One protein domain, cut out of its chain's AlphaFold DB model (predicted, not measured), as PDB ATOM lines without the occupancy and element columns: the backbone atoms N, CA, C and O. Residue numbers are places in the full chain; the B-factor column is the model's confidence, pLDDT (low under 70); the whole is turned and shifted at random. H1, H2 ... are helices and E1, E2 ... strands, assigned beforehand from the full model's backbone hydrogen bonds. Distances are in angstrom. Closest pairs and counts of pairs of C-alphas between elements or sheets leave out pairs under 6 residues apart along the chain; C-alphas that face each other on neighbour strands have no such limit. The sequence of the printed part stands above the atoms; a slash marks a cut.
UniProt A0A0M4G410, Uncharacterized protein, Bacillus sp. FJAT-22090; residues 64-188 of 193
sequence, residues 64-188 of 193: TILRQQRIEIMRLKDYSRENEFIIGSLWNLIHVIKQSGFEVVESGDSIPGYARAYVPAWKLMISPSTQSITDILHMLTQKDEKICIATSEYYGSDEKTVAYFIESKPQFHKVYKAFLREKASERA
ATOM      1  N   THR A  64     125.373 152.878  53.432       88.44
ATOM      2  CA  THR A  64     124.279 151.919  53.228       88.44
ATOM      3  C   THR A  64     123.854 151.277  54.546       88.44
ATOM      4  O   THR A  64     122.657 151.183  54.823       88.44
ATOM      5  N   ILE A  65     124.819 150.884  55.378       84.62
ATOM      6  CA  ILE A  65     124.558 150.274  56.684       84.62
ATOM      7  C   ILE A  65     123.961 151.311  57.644       84.62
ATOM      8  O   ILE A  65     122.986 151.012  58.326       84.62
ATOM      9  N   LEU A  66     124.456 152.551  57.634       84.44
ATOM     10  CA  LEU A  66     123.909 153.643  58.448       84.44
ATOM     11  C   LEU A  66     122.442 153.956  58.104       84.44
ATOM     12  O   LEU A  66     121.634 154.255  58.985       84.44
ATOM     13  N   ARG A  67     122.054 153.856  56.826       85.69
ATOM     14  CA  ARG A  67     120.644 153.997  56.418       85.69
ATOM     15  C   ARG A  67     119.779 152.840  56.919       85.69
ATOM     16  O   ARG A  67     118.670 153.085  57.389       85.69
ATOM     17  N   GLN A  68     120.280 151.605  56.845       84.62
ATOM     18  CA  GLN A  68     119.584 150.419  57.363       84.62
ATOM     19  C   GLN A  68     119.425 150.479  58.884       84.62
ATOM     20  O   GLN A  68     118.352 150.176  59.401       84.62
ATOM     21  N   GLN A  69     120.453 150.954  59.588       87.06
ATOM     22  CA  GLN A  69     120.466 151.084  61.039       87.06
ATOM     23  C   GLN A  69     119.267 151.886  61.554       87.06
ATOM     24  O   GLN A  69     118.630 151.465  62.512       87.06
ATOM     25  N   ARG A  70     118.889 152.999  60.910       84.62
ATOM     26  CA  ARG A  70     117.718 153.787  61.348       84.62
ATOM     27  C   ARG A  70     116.412 152.992  61.309       84.62
ATOM     28  O   ARG A  70     115.597 153.118  62.219       84.62
ATOM     29  N   ILE A  71     116.209 152.186  60.268       87.88
ATOM     30  CA  ILE A  71     115.009 151.350  60.120       87.88
ATOM     31  C   ILE A  71     115.015 150.250  61.185       87.88
ATOM     32  O   ILE A  71     114.010 150.023  61.856       87.88
ATOM     33  N   GLU A  72     116.168 149.617  61.383       87.56
ATOM     34  CA  GLU A  72     116.332 148.543  62.358       87.56
ATOM     35  C   GLU A  72     116.204 149.022  63.805       87.56
ATOM     36  O   GLU A  72     115.543 148.365  64.603       87.56
ATOM     37  N   ILE A  73     116.744 150.195  64.145       90.44
ATOM     38  CA  ILE A  73     116.551 150.814  65.463       90.44
ATOM     39  C   ILE A  73     115.059 150.999  65.731       90.44
ATOM     40  O   ILE A  73     114.578 150.618  66.793       90.44
ATOM     41  N   MET A  74     114.304 151.523  64.762       87.19
ATOM     42  CA  MET A  74     112.859 151.696  64.923       87.19
ATOM     43  C   MET A  74     112.122 150.363  65.090       87.19
ATOM     44  O   MET A  74     111.171 150.306  65.866       87.19
ATOM     45  N   ARG A  75     112.572 149.295  64.417       87.38
ATOM     46  CA  ARG A  75     112.033 147.934  64.570       87.38
ATOM     47  C   ARG A  75     112.336 147.335  65.944       87.38
ATOM     48  O   ARG A  75     111.505 146.617  66.486       87.38
ATOM     49  N   LEU A  76     113.514 147.622  66.492       88.31
ATOM     50  CA  LEU A  76     113.965 147.102  67.780       88.31
ATOM     51  C   LEU A  76     113.349 147.830  68.976       88.31
ATOM     52  O   LEU A  76     113.493 147.334  70.090       88.31
ATOM     53  N   LYS A  77     112.710 148.992  68.789       89.88
ATOM     54  CA  LYS A  77     112.059 149.730  69.879       89.88
ATOM     55  C   LYS A  77     110.808 148.995  70.360       89.88
ATOM     56  O   LYS A  77     109.909 148.717  69.575       89.88
ATOM     57  N   ASP A  78     110.692 148.807  71.672       84.44
ATOM     58  CA  ASP A  78     109.464 148.270  72.278       84.44
ATOM     59  C   ASP A  78     108.381 149.354  72.430       84.44
ATOM     60  O   ASP A  78     107.202 149.056  72.610       84.44
ATOM     61  N   TYR A  79     108.778 150.632  72.439       85.56
ATOM     62  CA  TYR A  79     107.875 151.772  72.594       85.56
ATOM     63  C   TYR A  79     108.454 153.047  71.968       85.56
ATOM     64  O   TYR A  79     109.664 153.225  71.840       85.56
ATOM     65  N   SER A  80     107.583 153.987  71.592       83.62
ATOM     66  CA  SER A  80     107.966 155.170  70.799       83.62
ATOM     67  C   SER A  80     108.986 156.092  71.482       83.62
ATOM     68  O   SER A  80     109.830 156.678  70.807       83.62
ATOM     69  N   ARG A  81     108.935 156.193  72.816       84.81
ATOM     70  CA  ARG A  81     109.822 157.040  73.637       84.81
ATOM     71  C   ARG A  81     111.098 156.335  74.107       84.81
ATOM     72  O   ARG A  81     111.798 156.866  74.965       84.81
ATOM     73  N   GLU A  82     111.368 155.128  73.625       89.12
ATOM     74  CA  GLU A  82     112.585 154.417  73.995       89.12
ATOM     75  C   GLU A  82     113.821 155.154  73.463       89.12
ATOM     76  O   GLU A  82     113.793 155.689  72.353       89.12
ATOM     77  N   ASN A  83     114.879 155.229  74.276       91.06
ATOM     78  CA  ASN A  83     116.079 155.996  73.951       91.06
ATOM     79  C   ASN A  83     116.802 155.372  72.746       91.06
ATOM     80  O   ASN A  83     117.339 154.270  72.841       91.06
ATOM     81  N   GLU A  84     116.826 156.098  71.629       92.00
ATOM     82  CA  GLU A  84     117.357 155.617  70.349       92.00
ATOM     83  C   GLU A  84     118.851 155.323  70.390       92.00
ATOM     84  O   GLU A  84     119.291 154.423  69.685       92.00
ATOM     85  N   PHE A  85     119.608 156.001  71.250       92.94
ATOM     86  CA  PHE A  85     121.029 155.724  71.442       92.94
ATOM     87  C   PHE A  85     121.234 154.338  72.057       92.94
ATOM     88  O   PHE A  85     121.952 153.511  71.506       92.94
ATOM     89  N   ILE A  86     120.496 154.016  73.127       94.81
ATOM     90  CA  ILE A  86     120.572 152.695  73.774       94.81
ATOM     91  C   ILE A  86     120.151 151.585  72.798       94.81
ATOM     92  O   ILE A  86     120.785 150.529  72.748       94.81
ATOM     93  N   ILE A  87     119.118 151.825  71.987       94.88
ATOM     94  CA  ILE A  87     118.690 150.859  70.966       94.88
ATOM     95  C   ILE A  87     119.688 150.774  69.807       94.88
ATOM     96  O   ILE A  87     119.930 149.685  69.290       94.88
ATOM     97  N   GLY A  88     120.333 151.881  69.447       94.50
ATOM     98  CA  GLY A  88     121.465 151.905  68.526       94.50
ATOM     99  C   GLY A  88     122.623 151.048  69.026       94.50
ATOM    100  O   GLY A  88     123.139 150.233  68.270       94.50
ATOM    101  N   SER A  89     122.962 151.136  70.312       95.50
ATOM    102  CA  SER A  89     123.970 150.285  70.950       95.50
ATOM    103  C   SER A  89     123.600 148.800  70.952       95.50
ATOM    104  O   SER A  89     124.453 147.959  70.664       95.50
ATOM    105  N   LEU A  90     122.331 148.460  71.199       95.94
ATOM    106  CA  LEU A  90     121.834 147.090  71.032       95.94
ATOM    107  C   LEU A  90     122.034 146.598  69.593       95.94
ATOM    108  O   LEU A  90     122.576 145.513  69.378       95.94
ATOM    109  N   TRP A  91     121.613 147.399  68.613       95.31
ATOM    110  CA  TRP A  91     121.762 147.059  67.202       95.31
ATOM    111  C   TRP A  91     123.236 146.899  66.816       95.31
ATOM    112  O   TRP A  91     123.582 145.926  66.152       95.31
ATOM    113  N   ASN A  92     124.113 147.799  67.273       94.81
ATOM    114  CA  ASN A  92     125.547 147.747  67.001       94.81
ATOM    115  C   ASN A  92     126.158 146.440  67.514       94.81
ATOM    116  O   ASN A  92     126.891 145.777  66.781       94.81
ATOM    117  N   LEU A  93     125.827 146.040  68.746       95.88
ATOM    118  CA  LEU A  93     126.290 144.778  69.315       95.88
ATOM    119  C   LEU A  93     125.824 143.580  68.474       95.88
ATOM    120  O   LEU A  93     126.637 142.733  68.107       95.88
ATOM    121  N   ILE A  94     124.534 143.522  68.123       95.12
ATOM    122  CA  ILE A  94     123.984 142.457  67.269       95.12
ATOM    123  C   ILE A  94     124.687 142.434  65.905       95.12
ATOM    124  O   ILE A  94     125.057 141.368  65.408       95.12
ATOM    125  N   HIS A  95     124.894 143.604  65.304       93.81
ATOM    126  CA  HIS A  95     125.544 143.751  64.009       93.81
ATOM    127  C   HIS A  95     126.981 143.223  64.036       93.81
ATOM    128  O   HIS A  95     127.352 142.425  63.177       93.81
ATOM    129  N   VAL A  96     127.764 143.597  65.049       94.44
ATOM    130  CA  VAL A  96     129.150 143.143  65.230       94.44
ATOM    131  C   VAL A  96     129.228 141.620  65.421       94.44
ATOM    132  O   VAL A  96     130.093 140.965  64.829       94.44
ATOM    133  N   ILE A  97     128.295 141.026  66.175       94.88
ATOM    134  CA  ILE A  97     128.213 139.564  66.351       94.88
ATOM    135  C   ILE A  97     127.939 138.869  65.008       94.88
ATOM    136  O   ILE A  97     128.645 137.925  64.647       94.88
ATOM    137  N   LYS A  98     126.968 139.369  64.231       93.06
ATOM    138  CA  LYS A  98     126.646 138.839  62.896       93.06
ATOM    139  C   LYS A  98     127.814 138.973  61.920       93.06
ATOM    140  O   LYS A  98     128.123 138.023  61.206       93.06
ATOM    141  N   GLN A  99     128.485 140.126  61.899       91.44
ATOM    142  CA  GLN A  99     129.666 140.353  61.056       91.44
ATOM    143  C   GLN A  99     130.816 139.400  61.393       91.44
ATOM    144  O   GLN A  99     131.578 139.021  60.507       91.44
ATOM    145  N   SER A 100     130.901 138.963  62.648       91.00
ATOM    146  CA  SER A 100     131.879 137.967  63.096       91.00
ATOM    147  C   SER A 100     131.493 136.525  62.734       91.00
ATOM    148  O   SER A 100     132.181 135.586  63.129       91.00
ATOM    149  N   GLY A 101     130.415 136.334  61.967       92.12
ATOM    150  CA  GLY A 101     129.988 135.043  61.428       92.12
ATOM    151  C   GLY A 101     129.081 134.232  62.352       92.12
ATOM    152  O   GLY A 101     128.862 133.050  62.089       92.12
ATOM    153  N   PHE A 102     128.555 134.831  63.424       93.62
ATOM    154  CA  PHE A 102     127.651 134.146  64.347       93.62
ATOM    155  C   PHE A 102     126.186 134.375  63.983       93.62
ATOM    156  O   PHE A 102     125.771 135.471  63.604       93.62
ATOM    157  N   GLU A 103     125.386 133.324  64.142       94.19
ATOM    158  CA  GLU A 103     123.936 133.407  64.025       94.19
ATOM    159  C   GLU A 103     123.348 134.186  65.208       94.19
ATOM    160  O   GLU A 103     123.689 133.925  66.365       94.19
ATOM    161  N   VAL A 104     122.438 135.116  64.911       94.31
ATOM    162  CA  VAL A 104     121.679 135.865  65.915       94.31
ATOM    163  C   VAL A 104     120.196 135.807  65.573       94.31
ATOM    164  O   VAL A 104     119.796 136.191  64.475       94.31
ATOM    165  N   VAL A 105     119.392 135.359  66.533       93.06
ATOM    166  CA  VAL A 105     117.926 135.318  66.461       93.06
ATOM    167  C   VAL A 105     117.376 136.605  67.083       93.06
ATOM    168  O   VAL A 105     117.750 136.917  68.205       93.06
ATOM    169  N   GLU A 106     116.518 137.357  66.382       86.94
ATOM    170  CA  GLU A 106     116.052 138.708  66.790       86.94
ATOM    171  C   GLU A 106     114.529 138.835  66.992       86.94
ATOM    172  O   GLU A 106     114.031 139.914  67.304       86.94
ATOM    173  N   SER A 107     113.758 137.761  66.797       74.88
ATOM    174  CA  SER A 107     112.335 137.727  67.148       74.88
ATOM    175  C   SER A 107     111.784 136.303  67.244       74.88
ATOM    176  O   SER A 107     112.352 135.362  66.687       74.88
ATOM    177  N   GLY A 108     110.632 136.175  67.910       68.62
ATOM    178  CA  GLY A 108     109.825 134.955  67.948       68.62
ATOM    179  C   GLY A 108     110.014 134.107  69.204       68.62
ATOM    180  O   GLY A 108     110.835 134.408  70.070       68.62
ATOM    181  N   ASP A 109     109.247 133.019  69.278       70.50
ATOM    182  CA  ASP A 109     109.203 132.096  70.426       70.50
ATOM    183  C   ASP A 109     110.533 131.363  70.682       70.50
ATOM    184  O   ASP A 109     110.699 130.675  71.687       70.50
ATOM    185  N   SER A 110     111.495 131.500  69.770       73.94
ATOM    186  CA  SER A 110     112.842 130.942  69.863       73.94
ATOM    187  C   SER A 110     113.793 131.762  70.742       73.94
ATOM    188  O   SER A 110     114.900 131.292  71.009       73.94
ATOM    189  N   ILE A 111     113.399 132.958  71.199       81.56
ATOM    190  CA  ILE A 111     114.218 133.783  72.094       81.56
ATOM    191  C   ILE A 111     113.848 133.514  73.561       81.56
ATOM    192  O   ILE A 111     112.714 133.782  73.969       81.56
ATOM    193  N   PRO A 112     114.790 133.029  74.391       80.12
ATOM    194  CA  PRO A 112     114.522 132.810  75.803       80.12
ATOM    195  C   PRO A 112     114.397 134.127  76.585       80.12
ATOM    196  O   PRO A 112     115.016 135.144  76.272       80.12
ATOM    197  N   GLY A 113     113.599 134.083  77.655       73.88
ATOM    198  CA  GLY A 113     113.667 135.050  78.752       73.88
ATOM    199  C   GLY A 113     113.347 136.512  78.426       73.88
ATOM    200  O   GLY A 113     113.963 137.368  79.035       73.88
ATOM    201  N   TYR A 114     112.413 136.829  77.522       83.88
ATOM    202  CA  TYR A 114     112.099 138.219  77.108       83.88
ATOM    203  C   TYR A 114     113.304 139.010  76.559       83.88
ATOM    204  O   TYR A 114     113.278 140.244  76.505       83.88
ATOM    205  N   ALA A 115     114.365 138.320  76.132       90.88
ATOM    206  CA  ALA A 115     115.491 138.965  75.478       90.88
ATOM    207  C   ALA A 115     115.079 139.550  74.116       90.88
ATOM    208  O   ALA A 115     114.078 139.139  73.528       90.88
ATOM    209  N   ARG A 116     115.853 140.508  73.593       91.69
ATOM    210  CA  ARG A 116     115.629 141.050  72.237       91.69
ATOM    211  C   ARG A 116     116.394 140.302  71.160       91.69
ATOM    212  O   ARG A 116     115.981 140.298  70.007       91.69
ATOM    213  N   ALA A 117     117.503 139.683  71.530       94.19
ATOM    214  CA  ALA A 117     118.227 138.802  70.642       94.19
ATOM    215  C   ALA A 117     118.849 137.631  71.396       94.19
ATOM    216  O   ALA A 117     119.061 137.688  72.608       94.19
ATOM    217  N   TYR A 118     119.150 136.565  70.665       95.62
ATOM    218  CA  TYR A 118     119.766 135.363  71.201       95.62
ATOM    219  C   TYR A 118     120.865 134.855  70.269       95.62
ATOM    220  O   TYR A 118     120.673 134.795  69.055       95.62
ATOM    221  N   VAL A 119     122.012 134.484  70.842       95.12
ATOM    222  CA  VAL A 119     123.139 133.864  70.132       95.12
ATOM    223  C   VAL A 119     123.235 132.399  70.568       95.12
ATOM    224  O   VAL A 119     123.834 132.110  71.612       95.12
ATOM    225  N   PRO A 120     122.677 131.448  69.791       92.75
ATOM    226  CA  PRO A 120     122.584 130.045  70.200       92.75
ATOM    227  C   PRO A 120     123.936 129.408  70.508       92.75
ATOM    228  O   PRO A 120     124.076 128.661  71.474       92.75
ATOM    229  N   ALA A 121     124.959 129.755  69.721       92.31
ATOM    230  CA  ALA A 121     126.309 129.224  69.884       92.31
ATOM    231  C   ALA A 121     126.915 129.521  71.268       92.31
ATOM    232  O   ALA A 121     127.797 128.793  71.726       92.31
ATOM    233  N   TRP A 122     126.464 130.589  71.927       92.19
ATOM    234  CA  TRP A 122     127.006 131.045  73.207       92.19
ATOM    235  C   TRP A 122     126.034 130.901  74.365       92.19
ATOM    236  O   TRP A 122     126.452 131.142  75.501       92.19
ATOM    237  N   LYS A 123     124.782 130.507  74.087       93.25
ATOM    238  CA  LYS A 123     123.685 130.591  75.052       93.25
ATOM    239  C   LYS A 123     123.580 132.001  75.631       93.25
ATOM    240  O   LYS A 123     123.651 132.192  76.839       93.25
ATOM    241  N   LEU A 124     123.598 133.007  74.752       94.69
ATOM    242  CA  LEU A 124     123.676 134.413  75.144       94.69
ATOM    243  C   LEU A 124     122.396 135.143  74.767       94.69
ATOM    244  O   LEU A 124     122.119 135.345  73.587       94.69
ATOM    245  N   MET A 125     121.664 135.586  75.778       96.12
ATOM    246  CA  MET A 125     120.550 136.512  75.645       96.12
ATOM    247  C   MET A 125     121.060 137.948  75.623       96.12
ATOM    248  O   MET A 125     121.899 138.322  76.440       96.12
ATOM    249  N   ILE A 126     120.536 138.763  74.717       95.94
ATOM    250  CA  ILE A 126     120.933 140.157  74.544       95.94
ATOM    251  C   ILE A 126     119.708 141.050  74.690       95.94
ATOM    252  O   ILE A 126     118.701 140.855  74.006       95.94
ATOM    253  N   SER A 127     119.825 142.060  75.545       94.81
ATOM    254  CA  SER A 127     118.787 143.061  75.771       94.81
ATOM    255  C   SER A 127     119.369 144.459  75.946       94.81
ATOM    256  O   SER A 127     120.533 144.596  76.306       94.81
ATOM    257  N   PRO A 128     118.588 145.520  75.707       95.25
ATOM    258  CA  PRO A 128     118.998 146.879  76.028       95.25
ATOM    259  C   PRO A 128     118.719 147.228  77.495       95.25
ATOM    260  O   PRO A 128     117.768 146.727  78.098       95.25
ATOM    261  N   SER A 129     119.462 148.192  78.042       93.88
ATOM    262  CA  SER A 129     119.234 148.705  79.405       93.88
ATOM    263  C   SER A 129     117.928 149.500  79.576       93.88
ATOM    264  O   SER A 129     117.640 150.002  80.658       93.88
ATOM    265  N   THR A 130     117.122 149.653  78.523       92.56
ATOM    266  CA  THR A 130     115.786 150.266  78.570       92.56
ATOM    267  C   THR A 130     114.670 149.281  78.944       92.56
ATOM    268  O   THR A 130     113.531 149.714  79.151       92.56
ATOM    269  N   GLN A 131     114.971 147.980  79.054       89.00
ATOM    270  CA  GLN A 131     114.007 146.950  79.462       89.00
ATOM    271  C   GLN A 131     113.502 147.123  80.899       89.00
ATOM    272  O   GLN A 131     114.108 147.826  81.707       89.00
ATOM    273  N   SER A 132     112.363 146.496  81.222       88.25
ATOM    274  CA  SER A 132     111.805 146.558  82.577       88.25
ATOM    275  C   SER A 132     112.581 145.653  83.526       88.25
ATOM    276  O   SER A 132     113.280 144.728  83.109       88.25
ATOM    277  N   ILE A 133     112.412 145.883  84.828       87.12
ATOM    278  CA  ILE A 133     113.022 145.021  85.838       87.12
ATOM    279  C   ILE A 133     112.498 143.586  85.795       87.12
ATOM    280  O   ILE A 133     113.258 142.648  86.017       87.12
ATOM    281  N   THR A 134     111.215 143.412  85.477       86.38
ATOM    282  CA  THR A 134     110.600 142.094  85.334       86.38
ATOM    283  C   THR A 134     111.248 141.331  84.178       86.38
ATOM    284  O   THR A 134     111.625 140.177  84.368       86.38
ATOM    285  N   ASP A 135     111.483 141.983  83.034       88.25
ATOM    286  CA  ASP A 135     112.164 141.369  81.881       88.25
ATOM    287  C   ASP A 135     113.579 140.910  82.264       88.25
ATOM    288  O   ASP A 135     113.930 139.747  82.067       88.25
ATOM    289  N   ILE A 136     114.364 141.784  82.912       89.38
ATOM    290  CA  ILE A 136     115.719 141.443  83.374       89.38
ATOM    291  C   ILE A 136     115.705 140.291  84.381       89.38
ATOM    292  O   ILE A 136     116.542 139.393  84.302       89.38
ATOM    293  N   LEU A 137     114.750 140.266  85.312       88.94
ATOM    294  CA  LEU A 137     114.588 139.138  86.226       88.94
ATOM    295  C   LEU A 137     114.282 137.845  85.470       88.94
ATOM    296  O   LEU A 137     114.913 136.825  85.740       88.94
ATOM    297  N   HIS A 138     113.366 137.870  84.504       88.38
ATOM    298  CA  HIS A 138     113.073 136.697  83.685       88.38
ATOM    299  C   HIS A 138     114.306 136.197  82.937       88.38
ATOM    300  O   HIS A 138     114.553 134.988  82.956       88.38
ATOM    301  N   MET A 139     115.114 137.093  82.366       92.00
ATOM    302  CA  MET A 139     116.399 136.734  81.768       92.00
ATOM    303  C   MET A 139     117.322 136.072  82.800       92.00
ATOM    304  O   MET A 139     117.803 134.968  82.572       92.00
ATOM    305  N   LEU A 140     117.530 136.686  83.972       91.50
ATOM    306  CA  LEU A 140     118.480 136.193  84.990       91.50
ATOM    307  C   LEU A 140     118.140 134.792  85.492       91.50
ATOM    308  O   LEU A 140     119.004 134.074  86.006       91.50
ATOM    309  N   THR A 141     116.878 134.399  85.350       89.81
ATOM    310  CA  THR A 141     116.356 133.114  85.811       89.81
ATOM    311  C   THR A 141     116.473 131.998  84.784       89.81
ATOM    312  O   THR A 141     116.316 130.836  85.176       89.81
ATOM    313  N   GLN A 142     116.793 132.313  83.521       90.00
ATOM    314  CA  GLN A 142     117.050 131.303  82.498       90.00
ATOM    315  C   GLN A 142     118.335 130.565  82.854       90.00
ATOM    316  O   GLN A 142     119.445 131.089  82.781       90.00
ATOM    317  N   LYS A 143     118.163 129.341  83.342       80.12
ATOM    318  CA  LYS A 143     119.274 128.533  83.821       80.12
ATOM    319  C   LYS A 143     120.174 128.155  82.643       80.12
ATOM    320  O   LYS A 143     119.672 127.756  81.601       80.12
ATOM    321  N   ASP A 144     121.485 128.207  82.865       85.12
ATOM    322  CA  ASP A 144     122.524 127.836  81.896       85.12
ATOM    323  C   ASP A 144     122.660 128.813  80.703       85.12
ATOM    324  O   ASP A 144     123.462 128.558  79.799       85.12
ATOM    325  N   GLU A 145     121.933 129.938  80.739       90.06
ATOM    326  CA  GLU A 145     122.022 131.050  79.791       90.06
ATOM    327  C   GLU A 145     122.849 132.205  80.375       90.06
ATOM    328  O   GLU A 145     122.821 132.487  81.576       90.06
ATOM    329  N   LYS A 146     123.581 132.896  79.504       91.69
ATOM    330  CA  LYS A 146     124.275 134.155  79.785       91.69
ATOM    331  C   LYS A 146     123.420 135.330  79.366       91.69
ATOM    332  O   LYS A 146     122.603 135.230  78.449       91.69
ATOM    333  N   ILE A 147     123.680 136.471  79.984       95.19
ATOM    334  CA  ILE A 147     122.987 137.714  79.677       95.19
ATOM    335  C   ILE A 147     123.987 138.770  79.262       95.19
ATOM    336  O   ILE A 147     125.025 138.946  79.889       95.19
ATOM    337  N   CYS A 148     123.629 139.518  78.234       96.56
ATOM    338  CA  CYS A 148     124.310 140.724  77.833       96.56
ATOM    339  C   CYS A 148     123.314 141.879  77.797       96.56
ATOM    340  O   CYS A 148     122.346 141.852  77.036       96.56
ATOM    341  N   ILE A 149     123.575 142.914  78.590       96.88
ATOM    342  CA  ILE A 149     122.814 144.158  78.566       96.88
ATOM    343  C   ILE A 149     123.609 145.218  77.809       96.88
ATOM    344  O   ILE A 149     124.642 145.683  78.286       96.88
ATOM    345  N   ALA A 150     123.126 145.600  76.631       96.81
ATOM    346  CA  ALA A 150     123.703 146.659  75.816       96.81
ATOM    347  C   ALA A 150     123.194 148.040  76.252       96.81
ATOM    348  O   ALA A 150     122.012 148.225  76.556       96.81
ATOM    349  N   THR A 151     124.081 149.030  76.257       95.81
ATOM    350  CA  THR A 151     123.745 150.424  76.543       95.81
ATOM    351  C   THR A 151     124.702 151.391  75.852       95.81
ATOM    352  O   THR A 151     125.731 150.976  75.318       95.81
ATOM    353  N   SER A 152     124.359 152.678  75.871       93.69
ATOM    354  CA  SER A 152     125.235 153.760  75.415       93.69
ATOM    355  C   SER A 152     125.791 154.522  76.612       93.69
ATOM    356  O   SER A 152     125.035 154.937  77.492       93.69
ATOM    357  N   GLU A 153     127.098 154.764  76.615       91.38
ATOM    358  CA  GLU A 153     127.756 155.675  77.552       91.38
ATOM    359  C   GLU A 153     128.382 156.849  76.798       91.38
ATOM    360  O   GLU A 153     128.831 156.702  75.664       91.38
ATOM    361  N   TYR A 154     128.407 158.021  77.432       84.56
ATOM    362  CA  TYR A 154     128.929 159.250  76.838       84.56
ATOM    363  C   TYR A 154     130.195 159.696  77.555       84.56
ATOM    364  O   TYR A 154     130.199 159.869  78.776       84.56
ATOM    365  N   TYR A 155     131.243 159.955  76.781       76.38
ATOM    366  CA  TYR A 155     132.480 160.565  77.255       76.38
ATOM    367  C   TYR A 155     132.694 161.881  76.505       76.38
ATOM    368  O   TYR A 155     133.339 161.933  75.462       76.38
ATOM    369  N   GLY A 156     132.098 162.960  77.019       80.56
ATOM    370  CA  GLY A 156     132.017 164.224  76.285       80.56
ATOM    371  C   GLY A 156     131.008 164.126  75.139       80.56
ATOM    372  O   GLY A 156     129.838 163.843  75.387       80.56
ATOM    373  N   SER A 157     131.454 164.374  73.904       76.94
ATOM    374  CA  SER A 157     130.639 164.228  72.686       76.94
ATOM    375  C   SER A 157     130.582 162.800  72.146       76.94
ATOM    376  O   SER A 157     129.759 162.522  71.276       76.94
ATOM    377  N   ASP A 158     131.452 161.917  72.633       80.75
ATOM    378  CA  ASP A 158     131.656 160.611  72.023       80.75
ATOM    379  C   ASP A 158     130.741 159.579  72.685       80.75
ATOM    380  O   ASP A 158     130.866 159.280  73.880       80.75
ATOM    381  N   GLU A 159     129.807 159.053  71.897       86.25
ATOM    382  CA  GLU A 159     128.953 157.934  72.281       86.25
ATOM    383  C   GLU A 159     129.713 156.618  72.101       86.25
ATOM    384  O   GLU A 159     130.270 156.339  71.037       86.25
ATOM    385  N   LYS A 160     129.696 155.782  73.139       92.25
ATOM    386  CA  LYS A 160     130.270 154.441  73.115       92.25
ATOM    387  C   LYS A 160     129.212 153.381  73.369       92.25
ATOM    388  O   LYS A 160     128.438 153.484  74.321       92.25
ATOM    389  N   THR A 161     129.243 152.321  72.566       95.19
ATOM    390  CA  THR A 161     128.455 151.115  72.821       95.19
ATOM    391  C   THR A 161     129.148 150.282  73.889       95.19
ATOM    392  O   THR A 161     130.297 149.867  73.744       95.19
ATOM    393  N   VAL A 162     128.428 150.033  74.973       95.94
ATOM    394  CA  VAL A 162     128.890 149.287  76.139       95.94
ATOM    395  C   VAL A 162     127.992 148.077  76.339       95.94
ATOM    396  O   VAL A 162     126.777 148.150  76.157       95.94
ATOM    397  N   ALA A 163     128.584 146.963  76.751       96.81
ATOM    398  CA  ALA A 163     127.880 145.734  77.067       96.81
ATOM    399  C   ALA A 163     128.218 145.261  78.484       96.81
ATOM    400  O   ALA A 163     129.386 145.095  78.833       96.81
ATOM    401  N   TYR A 164     127.192 145.005  79.288       96.69
ATOM    402  CA  TYR A 164     127.317 144.344  80.581       96.69
ATOM    403  C   TYR A 164     127.018 142.864  80.408       96.69
ATOM    404  O   TYR A 164     125.876 142.481  80.164       96.69
ATOM    405  N   PHE A 165     128.046 142.040  80.532       95.00
ATOM    406  CA  PHE A 165     127.936 140.595  80.514       95.00
ATOM    407  C   PHE A 165     127.702 140.093  81.940       95.00
ATOM    408  O   PHE A 165     128.487 140.391  82.840       95.00
ATOM    409  N   ILE A 166     126.603 139.375  82.150       93.94
ATOM    410  CA  ILE A 166     126.112 138.969  83.464       93.94
ATOM    411  C   ILE A 166     125.944 137.454  83.482       93.94
ATOM    412  O   ILE A 166     125.233 136.887  82.645       93.94
ATOM    413  N   GLU A 167     126.541 136.817  84.483       92.00
ATOM    414  CA  GLU A 167     126.336 135.403  84.781       92.00
ATOM    415  C   GLU A 167     125.706 135.231  86.168       92.00
ATOM    416  O   GLU A 167     126.207 135.730  87.180       92.00
ATOM    417  N   SER A 168     124.581 134.512  86.217       91.94
ATOM    418  CA  SER A 168     123.907 134.155  87.468       91.94
ATOM    419  C   SER A 168     124.637 133.013  88.168       91.94
ATOM    420  O   SER A 168     124.795 131.923  87.615       91.94
ATOM    421  N   LYS A 169     125.015 133.209  89.435       92.62
ATOM    422  CA  LYS A 169     125.580 132.129  90.252       92.62
ATOM    423  C   LYS A 169     124.505 131.102  90.618       92.62
ATOM    424  O   LYS A 169     123.338 131.461  90.796       92.62
ATOM    425  N   PRO A 170     124.863 129.824  90.852       90.94
ATOM    426  CA  PRO A 170     123.894 128.781  91.206       90.94
ATOM    427  C   PRO A 170     122.993 129.114  92.410       90.94
ATOM    428  O   PRO A 170     121.861 128.633  92.500       90.94
ATOM    429  N   GLN A 171     123.486 129.929  93.346       92.12
ATOM    430  CA  GLN A 171     122.756 130.400  94.523       92.12
ATOM    431  C   GLN A 171     121.555 131.277  94.147       92.12
ATOM    432  O   GLN A 171     120.499 131.124  94.765       92.12
ATOM    433  N   PHE A 172     121.672 132.111  93.107       93.31
ATOM    434  CA  PHE A 172     120.589 132.977  92.633       93.31
ATOM    435  C   PHE A 172     119.324 132.167  92.336       93.31
ATOM    436  O   PHE A 172     118.259 132.435  92.888       93.31
ATOM    437  N   HIS A 173     119.448 131.103  91.539       89.94
ATOM    438  CA  HIS A 173     118.302 130.288  91.134       89.94
ATOM    439  C   HIS A 173     117.625 129.571  92.313       89.94
ATOM    440  O   HIS A 173     116.419 129.319  92.274       89.94
ATOM    441  N   LYS A 174     118.377 129.223  93.368       90.25
ATOM    442  CA  LYS A 174     117.803 128.633  94.589       90.25
ATOM    443  C   LYS A 174     116.961 129.659  95.343       90.25
ATOM    444  O   LYS A 174     115.830 129.357  95.719       90.25
ATOM    445  N   VAL A 175     117.503 130.860  95.519       92.12
ATOM    446  CA  VAL A 175     116.854 131.954  96.249       92.12
ATOM    447  C   VAL A 175     115.644 132.489  95.477       92.12
ATOM    448  O   VAL A 175     114.575 132.656  96.057       92.12
ATOM    449  N   TYR A 176     115.743 132.617  94.153       91.19
ATOM    450  CA  TYR A 176     114.620 133.020  93.305       91.19
ATOM    451  C   TYR A 176     113.437 132.044  93.369       91.19
ATOM    452  O   TYR A 176     112.283 132.459  93.469       91.19
ATOM    453  N   LYS A 177     113.694 130.727  93.392       89.62
ATOM    454  CA  LYS A 177     112.626 129.729  93.577       89.62
ATOM    455  C   LYS A 177     111.911 129.874  94.922       89.62
ATOM    456  O   LYS A 177     110.710 129.624  94.983       89.62
ATOM    457  N   ALA A 178     112.627 130.238  95.987       89.06
ATOM    458  CA  ALA A 178     112.016 130.495  97.289       89.06
ATOM    459  C   ALA A 178     111.142 131.759  97.247       89.06
ATOM    460  O   ALA A 178     109.978 131.694  97.634       89.06
ATOM    461  N   PHE A 179     111.656 132.843  96.661       90.06
ATOM    462  CA  PHE A 179     110.921 134.093  96.455       90.06
ATOM    463  C   PHE A 179     109.602 133.892  95.688       90.06
ATOM    464  O   PHE A 179     108.557 134.396  96.095       90.06
ATOM    465  N   LEU A 180     109.606 133.093  94.614       86.00
ATOM    466  CA  LEU A 180     108.378 132.792  93.868       86.00
ATOM    467  C   LEU A 180     107.338 132.025  94.697       86.00
ATOM    468  O   LEU A 180     106.141 132.291  94.575       86.00
ATOM    469  N   ARG A 181     107.771 131.079  95.539       87.38
ATOM    470  CA  ARG A 181     106.864 130.325  96.424       87.38
ATOM    471  C   ARG A 181     106.222 131.230  97.468       87.38
ATOM    472  O   ARG A 181     105.041 131.068  97.760       87.38
ATOM    473  N   GLU A 182     106.985 132.178  97.999       85.06
ATOM    474  CA  GLU A 182     106.492 133.177  98.946       85.06
ATOM    475  C   GLU A 182     105.442 134.086  98.295       85.06
ATOM    476  O   GLU A 182     104.313 134.136  98.782       85.06
ATOM    477  N   LYS A 183     105.730 134.665  97.113       83.38
ATOM    478  CA  LYS A 183     104.742 135.461  96.352       83.38
ATOM    479  C   LYS A 183     103.464 134.676  96.048       83.38
ATOM    480  O   LYS A 183     102.369 135.232  96.112       83.38
ATOM    481  N   ALA A 184     103.582 133.394  95.699       81.56
ATOM    482  CA  ALA A 184     102.422 132.543  95.441       81.56
ATOM    483  C   ALA A 184     101.589 132.303  96.714       81.56
ATOM    484  O   ALA A 184     100.361 132.360  96.660       81.56
ATOM    485  N   SER A 185     102.239 132.084  97.862       80.69
ATOM    486  CA  SER A 185     101.555 131.915  99.149       80.69
ATOM    487  C   SER A 185     100.834 133.188  99.597       80.69
ATOM    488  O   SER A 185      99.712 133.104 100.089       80.69
ATOM    489  N   GLU A 186     101.441 134.360  99.410       80.56
ATOM    490  CA  GLU A 186     100.810 135.646  99.723       80.56
ATOM    491  C   GLU A 186      99.570 135.904  98.867       80.56
ATOM    492  O   GLU A 186      98.524 136.262  99.403       80.56
ATOM    493  N   ARG A 187      99.649 135.648  97.554       76.50
ATOM    494  CA  ARG A 187      98.489 135.755  96.653       76.50
ATOM    495  C   ARG A 187      97.355 134.828  97.078       76.50
ATOM    496  O   ARG A 187      96.228 135.284  97.223       76.50
ATOM    497  N   ALA A 188      97.668 133.569  97.383       73.69
ATOM    498  CA  ALA A 188      96.674 132.608  97.851       73.69
ATOM    499  C   ALA A 188      96.017 133.021  99.183       73.69
ATOM    500  O   ALA A 188      94.858 132.695  99.415       73.69
TER     501      ALA A 188
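AT A GLANCE: This is residues 64 to 188 of the 193 residues of an uncharacterized protein of Bacillus sp. FJAT-22090 (UniProt A0A0M4G410). What is the main picture? A strongly twisted sheet of four strands, in which the hairpin of E3 and E4 is the longest part, has H2 packed on one face, and H1 packs on H2 at a steep tilt. H3 is a second helix on the sheet, and the last helix, H4, leads away, with residues 178 to 188 sticking out free. What is printed? There are 125 residues with four named helices and four named strands, in the order H1 H2 E1 E2 H3 E3 E4 H4; the class is mixed, and the mixed sheet runs E1 E2 E3 E4. How compact is it? It is only just compact, close to loose, with a radius of gyration of the C-alphas of 16.1 A, and it is elongated, spanning 54 by 31 by 29 A.

HOW THE PARTS SIT: How do the first helices stand? H1, residues 64 to 76, touches H2, residues 84 to 99, at a steep tilt of 62 degrees, opposite ways; the closest C-alphas are those of Ile 73 and Gly 88, 5.9 A, and H2 touches H1 with residues 84 to 91 alone. How do the strands pair? E1, residues 117 to 119, and E2, residues 124 to 128, form an antiparallel hairpin, with N 117 and O 126 at 3.0 A, within hydrogen-bond range. E2 is parallel to E3, residues 146 to 155, with N 127 and O 148 at 2.9 A, and E3 forms an antiparallel hairpin with E4, residues 158 to 168, with N 149 and O 164 at 2.8 A. Where are the helices? H2 is on one face of the sheet, with C-alphas of Ile 86 and Thr 151 its closest to E3, 4.8 A. H3, residues 133 to 141, is on the sheet at a height of 9.5 A, only just over E3 alone, and E2, H3, E3 form a strand-helix-strand unit, two parallel strands joined through a helix, with a right-handed crossover. H4, residues 170 to 188, is not on the sheet and is close but not clearly touching H3, the closest C-alphas being those of Thr 141 and His 173, 6.3 A. Are the helix backbones complete? Every O i to N i+4 pair is within hydrogen-bond range in H2 and H3, against 7 of 9 in H1 and 14 of 15 in H4.

IN THESE COORDINATES: Where does the first helix begin? C-alpha 64 of H1 is at (124.279, 151.919, 53.228); H1 is 18.5 A long and H2 21.7 A. How long are the later elements? E3 begins with C-alpha 146 at (124.275, 134.155, 79.785) and is 27.8 A long, E4 is 31.6 A, and H4 is 28.3 A, ending with C-alpha 188 at (96.674, 132.608, 97.851).

THE WHOLE: How far does it reach? The C-alphas of Thr 64 and Ala 188, the two farthest apart, are 55.9 A apart. Are there cuts or long links? The printed part has no cut, and the link from H2 to E1, residues 100 to 116, is long. Where is confidence low? The mean pLDDT of the printed part is 89.2, and residue 108 is under 70.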